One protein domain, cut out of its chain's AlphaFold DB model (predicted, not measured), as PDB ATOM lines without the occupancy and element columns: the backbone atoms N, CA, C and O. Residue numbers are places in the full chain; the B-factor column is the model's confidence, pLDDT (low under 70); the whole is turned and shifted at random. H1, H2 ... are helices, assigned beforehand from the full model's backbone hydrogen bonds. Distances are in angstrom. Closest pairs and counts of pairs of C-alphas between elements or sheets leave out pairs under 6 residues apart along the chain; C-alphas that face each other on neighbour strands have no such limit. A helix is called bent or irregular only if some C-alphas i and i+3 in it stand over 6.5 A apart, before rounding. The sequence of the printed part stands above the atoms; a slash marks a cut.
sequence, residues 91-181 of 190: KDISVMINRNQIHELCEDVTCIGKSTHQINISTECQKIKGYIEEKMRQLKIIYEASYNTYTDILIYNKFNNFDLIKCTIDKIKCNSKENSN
ATOM      1  N   LYS A  91       5.855 -16.351  27.412       75.75
ATOM      2  CA  LYS A  91       5.484 -16.959  28.682       75.75
ATOM      3  C   LYS A  91       4.586 -16.032  29.505       75.75
ATOM      4  O   LYS A  91       3.567 -16.497  30.011       75.75
ATOM      5  N   ASP A  92       4.903 -14.748  29.594       77.62
ATOM      6  CA  ASP A  92       4.110 -13.724  30.275       77.62
ATOM      7  C   ASP A  92       2.742 -13.555  29.604       77.62
ATOM      8  O   ASP A  92       1.717 -13.468  30.288       77.62
ATOM      9  N   ILE A  93       2.700 -13.604  28.268       78.62
ATOM     10  CA  ILE A  93       1.447 -13.584  27.500       78.62
ATOM     11  C   ILE A  93       0.596 -14.815  27.833       78.62
ATOM     12  O   ILE A  93      -0.583 -14.676  28.162       78.62
ATOM     13  N   SER A  94       1.181 -16.018  27.807       86.25
ATOM     14  CA  SER A  94       0.474 -17.259  28.149       86.25
ATOM     15  C   SER A  94      -0.062 -17.238  29.585       86.25
ATOM     16  O   SER A  94      -1.218 -17.596  29.827       86.25
ATOM     17  N   VAL A  95       0.737 -16.758  30.544       88.06
ATOM     18  CA  VAL A  95       0.308 -16.609  31.940       88.06
ATOM     19  C   VAL A  95      -0.877 -15.652  32.042       88.06
ATOM     20  O   VAL A  95      -1.862 -15.992  32.699       88.06
ATOM     21  N   MET A  96      -0.822 -14.497  31.377       86.12
ATOM     22  CA  MET A  96      -1.913 -13.521  31.373       86.12
ATOM     23  C   MET A  96      -3.200 -14.094  30.759       86.12
ATOM     24  O   MET A  96      -4.269 -13.963  31.359       86.12
ATOM     25  N   ILE A  97      -3.098 -14.779  29.615       88.88
ATOM     26  CA  ILE A  97      -4.235 -15.429  28.946       88.88
ATOM     27  C   ILE A  97      -4.871 -16.474  29.869       88.88
ATOM     28  O   ILE A  97      -6.079 -16.435  30.105       88.88
ATOM     29  N   ASN A  98      -4.069 -17.371  30.447       93.88
ATOM     30  CA  ASN A  98      -4.566 -18.429  31.326       93.88
ATOM     31  C   ASN A  98      -5.224 -17.858  32.593       93.88
ATOM     32  O   ASN A  98      -6.268 -18.353  33.024       93.88
ATOM     33  N   ARG A  99      -4.661 -16.785  33.170       94.25
ATOM     34  CA  ARG A  99      -5.272 -16.073  34.308       94.25
ATOM     35  C   ARG A  99      -6.649 -15.526  33.950       94.25
ATOM     36  O   ARG A  99      -7.586 -15.724  34.722       94.25
ATOM     37  N   ASN A 100      -6.781 -14.888  32.787       90.38
ATOM     38  CA  ASN A 100      -8.065 -14.374  32.317       90.38
ATOM     39  C   ASN A 100      -9.084 -15.506  32.108       90.38
ATOM     40  O   ASN A 100     -10.203 -15.425  32.604       90.38
ATOM     41  N   GLN A 101      -8.688 -16.610  31.470       95.44
ATOM     42  CA  GLN A 101      -9.588 -17.743  31.238       95.44
ATOM     43  C   GLN A 101     -10.070 -18.402  32.544       95.44
ATOM     44  O   GLN A 101     -11.235 -18.799  32.640       95.44
ATOM     45  N   ILE A 102      -9.210 -18.500  33.567       96.25
ATOM     46  CA  ILE A 102      -9.602 -18.992  34.898       96.25
ATOM     47  C   ILE A 102     -10.598 -18.038  35.564       96.25
ATOM     48  O   ILE A 102     -11.591 -18.496  36.132       96.25
ATOM     49  N   HIS A 103     -10.362 -16.726  35.487       95.56
ATOM     50  CA  HIS A 103     -11.305 -15.729  35.994       95.56
ATOM     51  C   HIS A 103     -12.673 -15.854  35.313       95.56
ATOM     52  O   HIS A 103     -13.681 -16.003  36.002       95.56
ATOM     53  N   GLU A 104     -12.702 -15.909  33.982       96.06
ATOM     54  CA  GLU A 104     -13.932 -16.086  33.209       96.06
ATOM     55  C   GLU A 104     -14.668 -17.383  33.565       96.06
ATOM     56  O   GLU A 104     -15.888 -17.380  33.707       96.06
ATOM     57  N   LEU A 105     -13.954 -18.503  33.747       97.94
ATOM     58  CA  LEU A 105     -14.569 -19.752  34.211       97.94
ATOM     59  C   LEU A 105     -15.269 -19.548  35.561       97.94
ATOM     60  O   LEU A 105     -16.380 -20.038  35.760       97.94
ATOM     61  N   CYS A 106     -14.645 -18.824  36.490       96.88
ATOM     62  CA  CYS A 106     -15.246 -18.552  37.792       96.88
ATOM     63  C   CYS A 106     -16.507 -17.680  37.678       96.88
ATOM     64  O   CYS A 106     -17.494 -17.933  38.379       96.88
ATOM     65  N   GLU A 107     -16.504 -16.680  36.793       96.69
ATOM     66  CA  GLU A 107     -17.683 -15.857  36.509       96.69
ATOM     67  C   GLU A 107     -18.814 -16.681  35.886       96.69
ATOM     68  O   GLU A 107     -19.959 -16.614  36.348       96.69
ATOM     69  N   ASP A 108     -18.485 -17.518  34.899       97.38
ATOM     70  CA  ASP A 108     -19.424 -18.417  34.231       97.38
ATOM     71  C   ASP A 108     -20.078 -19.369  35.241       97.38
ATOM     72  O   ASP A 108     -21.307 -19.450  35.326       97.38
ATOM     73  N   VAL A 109     -19.270 -20.036  36.071       97.12
ATOM     74  CA  VAL A 109     -19.737 -20.955  37.123       97.12
ATOM     75  C   VAL A 109     -20.604 -20.227  38.146       97.12
ATOM     76  O   VAL A 109     -21.638 -20.750  38.564       97.12
ATOM     77  N   THR A 110     -20.234 -19.004  38.530       96.31
ATOM     78  CA  THR A 110     -21.028 -18.180  39.451       96.31
ATOM     79  C   THR A 110     -22.390 -17.824  38.854       96.31
ATOM     80  O   THR A 110     -23.414 -17.900  39.542       96.31
ATOM     81  N   CYS A 111     -22.429 -17.449  37.574       95.44
ATOM     82  CA  CYS A 111     -23.658 -17.128  36.849       95.44
ATOM     83  C   CYS A 111     -24.570 -18.358  36.707       95.44
ATOM     84  O   CYS A 111     -25.764 -18.308  37.030       95.44
ATOM     85  N   ILE A 112     -23.989 -19.492  36.313       94.56
ATOM     86  CA  ILE A 112     -24.667 -20.786  36.190       94.56
ATOM     87  C   ILE A 112     -25.223 -21.237  37.540       94.56
ATOM     88  O   ILE A 112     -26.400 -21.587  37.633       94.56
ATOM     89  N   GLY A 113     -24.421 -21.159  38.605       93.94
ATOM     90  CA  GLY A 113     -24.815 -21.554  39.956       93.94
ATOM     91  C   GLY A 113     -26.097 -20.854  40.413       93.94
ATOM     92  O   GLY A 113     -27.019 -21.517  40.897       93.94
ATOM     93  N   LYS A 114     -26.211 -19.543  40.154       94.69
ATOM     94  CA  LYS A 114     -27.412 -18.735  40.451       94.69
ATOM     95  C   LYS A 114     -28.649 -19.156  39.647       94.69
ATOM     96  O   LYS A 114     -29.771 -18.962  40.110       94.69
ATOM     97  N   SER A 115     -28.458 -19.748  38.470       93.62
ATOM     98  CA  SER A 115     -29.529 -20.061  37.511       93.62
ATOM     99  C   SER A 115     -29.797 -21.560  37.331       93.62
ATOM    100  O   SER A 115     -30.635 -21.935  36.513       93.62
ATOM    101  N   THR A 116     -29.148 -22.422  38.120       92.88
ATOM    102  CA  THR A 116     -29.157 -23.893  37.981       92.88
ATOM    103  C   THR A 116     -30.547 -24.500  37.748       92.88
ATOM    104  O   THR A 116     -30.718 -25.348  36.877       92.88
ATOM    105  N   HIS A 117     -31.562 -24.071  38.506       91.00
ATOM    106  CA  HIS A 117     -32.917 -24.629  38.387       91.00
ATOM    107  C   HIS A 117     -33.542 -24.341  37.018       91.00
ATOM    108  O   HIS A 117     -34.174 -25.213  36.430       91.00
ATOM    109  N   GLN A 118     -33.335 -23.127  36.507       91.12
ATOM    110  CA  GLN A 118     -33.858 -22.682  35.216       91.12
ATOM    111  C   GLN A 118     -33.103 -23.358  34.069       91.12
ATOM    112  O   GLN A 118     -33.725 -23.831  33.123       91.12
ATOM    113  N   ILE A 119     -31.781 -23.491  34.205       93.31
ATOM    114  CA  ILE A 119     -30.947 -24.240  33.260       93.31
ATOM    115  C   ILE A 119     -31.440 -25.686  33.158       93.31
ATOM    116  O   ILE A 119     -31.646 -26.175  32.056       93.31
ATOM    117  N   ASN A 120     -31.710 -26.351  34.284       93.31
ATOM    118  CA  ASN A 120     -32.094 -27.766  34.305       93.31
ATOM    119  C   ASN A 120     -33.386 -28.101  33.555       93.31
ATOM    120  O   ASN A 120     -33.561 -29.254  33.172       93.31
ATOM    121  N   ILE A 121     -34.275 -27.133  33.351       91.75
ATOM    122  CA  ILE A 121     -35.517 -27.313  32.588       91.75
ATOM    123  C   ILE A 121     -35.444 -26.697  31.184       91.75
ATOM    124  O   ILE A 121     -36.400 -26.804  30.421       91.75
ATOM    125  N   SER A 122     -34.326 -26.053  30.840       91.12
ATOM    126  CA  SER A 122     -34.116 -25.401  29.550       91.12
ATOM    127  C   SER A 122     -33.766 -26.414  28.458       91.12
ATOM    128  O   SER A 122     -33.087 -27.417  28.696       91.12
ATOM    129  N   THR A 123     -34.177 -26.118  27.227       91.06
ATOM    130  CA  THR A 123     -33.730 -26.832  26.021       91.06
ATOM    131  C   THR A 123     -32.236 -26.609  25.751       91.06
ATOM    132  O   THR A 123     -31.567 -27.456  25.170       91.06
ATOM    133  N   GLU A 124     -31.659 -25.515  26.260       92.50
ATOM    134  CA  GLU A 124     -30.234 -25.191  26.115       92.50
ATOM    135  C   GLU A 124     -29.339 -25.879  27.162       92.50
ATOM    136  O   GLU A 124     -28.117 -25.728  27.119       92.50
ATOM    137  N   CYS A 125     -29.911 -26.649  28.098       94.94
ATOM    138  CA  CYS A 125     -29.166 -27.210  29.227       94.94
ATOM    139  C   CYS A 125     -27.926 -28.000  28.800       94.94
ATOM    140  O   CYS A 125     -26.840 -27.768  29.326       94.94
ATOM    141  N   GLN A 126     -28.073 -28.898  27.820       94.31
ATOM    142  CA  GLN A 126     -26.969 -29.742  27.355       94.31
ATOM    143  C   GLN A 126     -25.844 -28.913  26.726       94.31
ATOM    144  O   GLN A 126     -24.668 -29.185  26.955       94.31
ATOM    145  N   LYS A 127     -26.189 -27.852  25.988       94.75
ATOM    146  CA  LYS A 127     -25.205 -26.952  25.375       94.75
ATOM    147  C   LYS A 127     -24.432 -26.163  26.432       94.75
ATOM    148  O   LYS A 127     -23.219 -26.016  26.311       94.75
ATOM    149  N   ILE A 128     -25.127 -25.670  27.460       95.69
ATOM    150  CA  ILE A 128     -24.518 -24.958  28.594       95.69
ATOM    151  C   ILE A 128     -23.601 -25.900  29.378       95.69
ATOM    152  O   ILE A 128     -22.457 -25.548  29.658       95.69
ATOM    153  N   LYS A 129     -24.091 -27.106  29.690       96.38
ATOM    154  CA  LYS A 129     -23.348 -28.128  30.429       96.38
ATOM    155  C   LYS A 129     -22.079 -28.548  29.688       96.38
ATOM    156  O   LYS A 129     -20.997 -28.438  30.250       96.38
ATOM    157  N   GLY A 130     -22.193 -28.923  28.414       96.56
ATOM    158  CA  GLY A 130     -21.036 -29.328  27.614       96.56
ATOM    159  C   GLY A 130     -19.989 -28.219  27.478       96.56
ATOM    160  O   GLY A 130     -18.796 -28.483  27.595       96.56
ATOM    161  N   TYR A 131     -20.421 -26.963  27.304       97.31
ATOM    162  CA  TYR A 131     -19.510 -25.815  27.275       97.31
ATOM    163  C   TYR A 131     -18.721 -25.667  28.586       97.31
ATOM    164  O   TYR A 131     -17.493 -25.559  28.556       97.31
ATOM    165  N   ILE A 132     -19.411 -25.662  29.732       97.69
ATOM    166  CA  ILE A 132     -18.757 -25.387  31.014       97.69
ATOM    167  C   ILE A 132     -17.900 -26.566  31.494       97.69
ATOM    168  O   ILE A 132     -16.841 -26.346  32.080       97.69
ATOM    169  N   GLU A 133     -18.307 -27.807  31.204       97.81
ATOM    170  CA  GLU A 133     -17.524 -29.010  31.506       97.81
ATOM    171  C   GLU A 133     -16.212 -29.039  30.721       97.81
ATOM    172  O   GLU A 133     -15.158 -29.306  31.302       97.81
ATOM    173  N   GLU A 134     -16.252 -28.707  29.427       97.62
ATOM    174  CA  GLU A 134     -15.049 -28.674  28.597       97.62
ATOM    175  C   GLU A 134     -14.094 -27.558  29.031       97.62
ATOM    176  O   GLU A 134     -12.901 -27.810  29.230       97.62
ATOM    177  N   LYS A 135     -14.615 -26.346  29.272       97.25
ATOM    178  CA  LYS A 135     -13.815 -25.216  29.771       97.25
ATOM    179  C   LYS A 135     -13.170 -25.539  31.123       97.25
ATOM    180  O   LYS A 135     -11.978 -25.302  31.310       97.25
ATOM    181  N   MET A 136     -13.921 -26.145  32.049       97.62
ATOM    182  CA  MET A 136     -13.387 -26.609  33.335       97.62
ATOM    183  C   MET A 136     -12.271 -27.643  33.140       97.62
ATOM    184  O   MET A 136     -11.227 -27.529  33.779       97.62
ATOM    185  N   ARG A 137     -12.475 -28.649  32.279       97.38
ATOM    186  CA  ARG A 137     -11.505 -29.727  32.038       97.38
ATOM    187  C   ARG A 137     -10.168 -29.187  31.535       97.38
ATOM    188  O   ARG A 137      -9.130 -29.565  32.072       97.38
ATOM    189  N   GLN A 138     -10.199 -28.300  30.542       96.75
ATOM    190  CA  GLN A 138      -8.995 -27.697  29.967       96.75
ATOM    191  C   GLN A 138      -8.238 -26.853  31.001       96.75
ATOM    192  O   GLN A 138      -7.037 -27.032  31.203       96.75
ATOM    193  N   LEU A 139      -8.951 -25.979  31.717       97.06
ATOM    194  CA  LEU A 139      -8.329 -25.058  32.672       97.06
ATOM    195  C   LEU A 139      -7.848 -25.745  33.946       97.06
ATOM    196  O   LEU A 139      -6.881 -25.285  34.548       97.06
ATOM    197  N   LYS A 140      -8.466 -26.865  34.337       97.19
ATOM    198  CA  LYS A 140      -8.000 -27.663  35.472       97.19
ATOM    199  C   LYS A 140      -6.576 -28.174  35.249       97.19
ATOM    200  O   LYS A 140      -5.753 -28.061  36.148       97.19
ATOM    201  N   ILE A 141      -6.275 -28.670  34.047       96.50
ATOM    202  CA  ILE A 141      -4.937 -29.171  33.692       96.50
ATOM    203  C   ILE A 141      -3.899 -28.046  33.805       96.50
ATOM    204  O   ILE A 141      -2.847 -28.228  34.413       96.50
ATOM    205  N   ILE A 142      -4.218 -26.867  33.262       95.06
ATOM    206  CA  ILE A 142      -3.354 -25.677  33.315       95.06
ATOM    207  C   ILE A 142      -3.124 -25.233  34.765       95.06
ATOM    208  O   ILE A 142      -1.993 -24.961  35.168       95.06
ATOM    209  N   TYR A 143      -4.196 -25.191  35.558       94.69
ATOM    210  CA  TYR A 143      -4.142 -24.820  36.965       94.69
ATOM    211  C   TYR A 143      -3.264 -25.779  37.775       94.69
ATOM    212  O   TYR A 143      -2.381 -25.329  38.498       94.69
ATOM    213  N   GLU A 144      -3.462 -27.090  37.636       94.56
ATOM    214  CA  GLU A 144      -2.708 -28.100  38.388       94.56
ATOM    215  C   GLU A 144      -1.224 -28.118  38.003       94.56
ATOM    216  O   GLU A 144      -0.365 -28.254  38.873       94.56
ATOM    217  N   ALA A 145      -0.904 -27.899  36.724       95.50
ATOM    218  CA  ALA A 145       0.474 -27.826  36.247       95.50
ATOM    219  C   ALA A 145       1.245 -26.603  36.782       95.50
ATOM    220  O   ALA A 145       2.476 -26.589  36.772       95.50
ATOM    221  N   SER A 146       0.553 -25.549  37.222       93.94
ATOM    222  CA  SER A 146       1.167 -24.297  37.684       93.94
ATOM    223  C   SER A 146       0.362 -23.646  38.811       93.94
ATOM    224  O   SER A 146       0.079 -22.449  38.790       93.94
ATOM    225  N   TYR A 147       0.028 -24.441  39.830       93.75
ATOM    226  CA  TYR A 147      -0.839 -24.053  40.950       93.75
ATOM    227  C   TYR A 147      -0.470 -22.699  41.573       93.75
ATOM    228  O   TYR A 147      -1.318 -21.815  41.700       93.75
ATOM    229  N   ASN A 148       0.810 -22.498  41.906       94.31
ATOM    230  CA  ASN A 148       1.284 -21.269  42.555       94.31
ATOM    231  C   ASN A 148       1.076 -20.013  41.690       94.31
ATOM    232  O   ASN A 148       0.931 -18.924  42.231       94.31
ATOM    233  N   THR A 149       1.038 -20.163  40.363       94.50
ATOM    234  CA  THR A 149       0.840 -19.065  39.403       94.50
ATOM    235  C   THR A 149      -0.615 -18.597  39.347       94.50
ATOM    236  O   THR A 149      -0.886 -17.462  38.958       94.50
ATOM    237  N   TYR A 150      -1.557 -19.477  39.693       95.12
ATOM    238  CA  TYR A 150      -2.983 -19.278  39.425       95.12
ATOM    239  C   TYR A 150      -3.878 -19.394  40.667       95.12
ATOM    240  O   TYR A 150      -5.077 -19.120  40.603       95.12
ATOM    241  N   THR A 151      -3.341 -19.808  41.813       95.38
ATOM    242  CA  THR A 151      -4.132 -19.958  43.041       95.38
ATOM    243  C   THR A 151      -4.735 -18.641  43.523       95.38
ATOM    244  O   THR A 151      -5.836 -18.636  44.070       95.38
ATOM    245  N   ASP A 152      -4.052 -17.522  43.312       94.75
ATOM    246  CA  ASP A 152      -4.499 -16.196  43.731       94.75
ATOM    247  C   ASP A 152      -5.736 -15.730  42.949       94.75
ATOM    248  O   ASP A 152      -6.685 -15.235  43.554       94.75
ATOM    249  N   ILE A 153      -5.776 -15.950  41.626       94.38
ATOM    250  CA  ILE A 153      -6.934 -15.574  40.804       94.38
ATOM    251  C   ILE A 153      -8.160 -16.427  41.145       94.38
ATOM    252  O   ILE A 153      -9.283 -15.921  41.148       94.38
ATOM    253  N   LEU A 154      -7.966 -17.696  41.508       94.06
ATOM    254  CA  LEU A 154      -9.056 -18.564  41.950       94.06
ATOM    255  C   LEU A 154      -9.663 -18.057  43.273       94.06
ATOM    256  O   LEU A 154     -10.878 -17.866  43.375       94.06
ATOM    257  N   ILE A 155      -8.799 -17.731  44.243       93.44
ATOM    258  CA  ILE A 155      -9.190 -17.190  45.553       93.44
ATOM    259  C   ILE A 155      -9.874 -15.826  45.411       93.44
ATOM    260  O   ILE A 155     -10.895 -15.592  46.058       93.44
ATOM    261  N   TYR A 156      -9.364 -14.942  44.547       94.12
ATOM    262  CA  TYR A 156      -9.987 -13.648  44.245       94.12
ATOM    263  C   TYR A 156     -11.453 -13.815  43.819       94.12
ATOM    264  O   TYR A 156     -12.335 -13.087  44.278       94.12
ATOM    265  N   ASN A 157     -11.731 -14.844  43.018       93.50
ATOM    266  CA  ASN A 157     -13.076 -15.193  42.570       93.50
ATOM    267  C   ASN A 157     -13.892 -16.005  43.595       93.50
ATOM    268  O   ASN A 157     -14.983 -16.476  43.278       93.50
ATOM    269  N   LYS A 158     -13.406 -16.140  44.836       94.81
ATOM    270  CA  LYS A 158     -14.049 -16.872  45.944       94.81
ATOM    271  C   LYS A 158     -14.187 -18.378  45.693       94.81
ATOM    272  O   LYS A 158     -15.076 -19.020  46.255       94.81
ATOM    273  N   PHE A 159     -13.289 -18.947  44.890       93.75
ATOM    274  CA  PHE A 159     -13.133 -20.388  44.732       93.75
ATOM    275  C   PHE A 159     -11.836 -20.836  45.410       93.75
ATOM    276  O   PHE A 159     -10.765 -20.288  45.171       93.75
ATOM    277  N   ASN A 160     -11.923 -21.852  46.266       87.50
ATOM    278  CA  ASN A 160     -10.748 -22.382  46.966       87.50
ATOM    279  C   ASN A 160     -10.005 -23.440  46.139       87.50
ATOM    280  O   ASN A 160      -8.819 -23.663  46.347       87.50
ATOM    281  N   ASN A 161     -10.711 -24.126  45.239       89.25
ATOM    282  CA  ASN A 161     -10.184 -25.166  44.363       89.25
ATOM    283  C   ASN A 161     -11.187 -25.461  43.230       89.25
ATOM    284  O   ASN A 161     -12.322 -24.970  43.225       89.25
ATOM    285  N   PHE A 162     -10.774 -26.309  42.287       94.62
ATOM    286  CA  PHE A 162     -11.636 -26.787  41.205       94.62
ATOM    287  C   PHE A 162     -12.743 -27.745  41.671       94.62
ATOM    288  O   PHE A 162     -13.690 -27.970  40.919       94.62
ATOM    289  N   ASP A 163     -12.696 -28.272  42.899       93.50
ATOM    290  CA  ASP A 163     -13.770 -29.130  43.412       93.50
ATOM    291  C   ASP A 163     -15.052 -28.328  43.640       93.50
ATOM    292  O   ASP A 163     -16.129 -28.794  43.288       93.50
ATOM    293  N   LEU A 164     -14.961 -27.086  44.130       91.88
ATOM    294  CA  LEU A 164     -16.132 -26.204  44.256       91.88
ATOM    295  C   LEU A 164     -16.739 -25.833  42.895       91.88
ATOM    296  O   LEU A 164     -17.966 -25.750  42.761       91.88
ATOM    297  N   ILE A 165     -15.887 -25.641  41.884       95.88
ATOM    298  CA  ILE A 165     -16.320 -25.435  40.498       95.88
ATOM    299  C   ILE A 165     -17.084 -26.671  40.018       95.88
ATOM    300  O   ILE A 165     -18.246 -26.565  39.616       95.88
ATOM    301  N   LYS A 166     -16.473 -27.850  40.152       96.75
ATOM    302  CA  LYS A 166     -17.071 -29.126  39.764       96.75
ATOM    303  C   LYS A 166     -18.396 -29.376  40.486       96.75
ATOM    304  O   LYS A 166     -19.396 -29.644  39.835       96.75
ATOM    305  N   CYS A 167     -18.452 -29.186  41.804       95.19
ATOM    306  CA  CYS A 167     -19.678 -29.336  42.589       95.19
ATOM    307  C   CYS A 167     -20.806 -28.405  42.127       95.19
ATOM    308  O   CYS A 167     -21.979 -28.713  42.335       95.19
ATOM    309  N   THR A 168     -20.482 -27.249  41.548       94.62
ATOM    310  CA  THR A 168     -21.487 -26.348  40.975       94.62
ATOM    311  C   THR A 168     -21.987 -26.872  39.632       94.62
ATOM    312  O   THR A 168     -23.199 -26.910  39.416       94.62
ATOM    313  N   ILE A 169     -21.080 -27.337  38.772       96.19
ATOM    314  CA  ILE A 169     -21.401 -27.921  37.462       96.19
ATOM    315  C   ILE A 169     -22.207 -29.224  37.612       96.19
ATOM    316  O   ILE A 169     -23.206 -29.407  36.921       96.19
ATOM    317  N   ASP A 170     -21.875 -30.071  38.588       95.94
ATOM    318  CA  ASP A 170     -22.558 -31.346  38.864       95.94
ATOM    319  C   ASP A 170     -24.042 -31.169  39.259       95.94
ATOM    320  O   ASP A 170     -24.842 -32.105  39.174       95.94
ATOM    321  N   LYS A 171     -24.461 -29.958  39.661       95.69
ATOM    322  CA  LYS A 171     -25.878 -29.645  39.925       95.69
ATOM    323  C   LYS A 171     -26.706 -29.506  38.638       95.69
ATOM    324  O   LYS A 171     -27.941 -29.473  38.711       95.69
ATOM    325  N   ILE A 172     -26.058 -29.435  37.474       95.38
ATOM    326  CA  ILE A 172     -26.704 -29.388  36.163       95.38
ATOM    327  C   ILE A 172     -27.035 -30.819  35.708       95.38
ATOM    328  O   ILE A 172     -26.175 -31.598  35.289       95.38
ATOM    329  N   LYS A 173     -28.319 -31.166  35.792       93.88
ATOM    330  CA  LYS A 173     -28.876 -32.487  35.481       93.88
ATOM    331  C   LYS A 173     -29.554 -32.573  34.112       93.88
ATOM    332  O   LYS A 173     -29.629 -33.664  33.566       93.88
ATOM    333  N   CYS A 174     -30.000 -31.448  33.546       93.06
ATOM    334  CA  CYS A 174     -30.690 -31.393  32.247       93.06
ATOM    335  C   CYS A 174     -31.930 -32.293  32.147       93.06
ATOM    336  O   CYS A 174     -32.015 -33.193  31.315       93.06
ATOM    337  N   ASN A 175     -32.927 -31.975  32.971       85.44
ATOM    338  CA  ASN A 175     -34.181 -32.710  33.137       85.44
ATOM    339  C   ASN A 175     -35.252 -32.363  32.080       85.44
ATOM    340  O   ASN A 175     -36.421 -32.709  32.263       85.44
ATOM    341  N   SER A 176     -34.920 -31.619  31.021       73.88
ATOM    342  CA  SER A 176     -35.893 -31.245  29.991       73.88
ATOM    343  C   SER A 176     -36.346 -32.474  29.184       73.88
ATOM    344  O   SER A 176     -35.556 -33.362  28.863       73.88
ATOM    345  N   LYS A 177     -37.651 -32.535  28.872       61.47
ATOM    346  CA  LYS A 177     -38.334 -33.697  28.261       61.47
ATOM    347  C   LYS A 177     -37.805 -34.109  26.878       61.47
ATOM    348  O   LYS A 177     -38.038 -35.235  26.465       61.47
ATOM    349  N   GLU A 178     -37.059 -33.260  26.175       57.56
ATOM    350  CA  GLU A 178     -36.383 -33.676  24.934       57.56
ATOM    351  C   GLU A 178     -35.343 -34.786  25.183       57.56
ATOM    352  O   GLU A 178     -35.136 -35.631  24.316       57.56
ATOM    353  N   ASN A 179     -34.775 -34.874  26.395       51.56
ATOM    354  CA  ASN A 179     -33.833 -35.935  26.766       51.56
ATOM    355  C   ASN A 179     -34.512 -37.257  27.177       51.56
ATOM    356  O   ASN A 179     -33.841 -38.288  27.153       51.56
ATOM    357  N   SER A 180     -35.808 -37.278  27.536       51.75
ATOM    358  CA  SER A 180     -36.502 -38.550  27.830       51.75
ATOM    359  C   SER A 180     -36.804 -39.332  26.555       51.75
ATOM    360  O   SER A 180     -36.659 -40.550  26.530       51.75
ATOM    361  N   ASN A 181     -37.124 -38.630  25.467       52.75
ATOM    362  CA  ASN A 181     -37.510 -39.263  24.207       52.75
ATOM    363  C   ASN A 181     -36.315 -39.898  23.470       52.75
ATOM    364  O   ASN A 181     -36.491 -40.887  22.763       52.75
TER     365      ASN A 181
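Overview. This is residues 91 to 181 of the 190 residues of an uncharacterized protein of Plasmodium ovale curtisi (UniProt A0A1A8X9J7). Two long helices, H1 and H2, fold back on each other as a helical hairpin; H4 packs on both of them, the three centres making a triangle, while H3 covers part of H1 near the hairpin's open end. The tail with H5 lies at the other end and touches no helix. The printed part has 91 residues with five named helices, H1 to H5 in chain order, and no named strand: all helix. It is only just compact, close to loose, with a radius of gyration of the C-alphas of 14.4 A, and its outline is a rod of 48 by 21 by 16 A.

Arrangement. H1, residues 91 to 121, touches H2, residues 125 to 145, closest at the C-alphas of Ile 119 and Cys 125, 5.3 A; they run opposite ways at a shallow tilt of 33 degrees, only just short of steep. H1 touches H3, residues 147 to 156, with residues 95 to 106 alone, closest at the C-alphas of Arg 99 and Tyr 150, 6.5 A. H2 and H3 touch only at the corner, and only just, with 3 pairs of C-alphas within 8 A. H4, residues 162 to 169, touches H2 at a shallow tilt of 2 degrees, opposite ways; the closest C-alphas, of Lys 140 and Phe 162, are 6.8 A apart. Every O i to N i+4 pair is within hydrogen-bond range in H4, against 24 of 27 in H1, 16 of 17 in H2 and 4 of 6 in H3.

Along the chain. H1 begins at C-alpha 91, (5.484, -16.959, 28.682), and is 42.5 A long; it is irregular, with C-alphas 114 and 117 8.3 A apart, and has a kink of 75 degrees near residue 115. H2 is 30.5 A long. H3 is irregular too, with C-alphas 149 and 152 7.4 A apart. H5, residues 178 to 181, ends at C-alpha 181, (-37.510, -39.263, 24.207).

Size, cuts and confidence. The C-alphas farthest apart, of Asp 92 and Asn 181, are 49.2 A apart. The printed part has no cut, and no link is long. Residues 177 to 181 have pLDDT under 70.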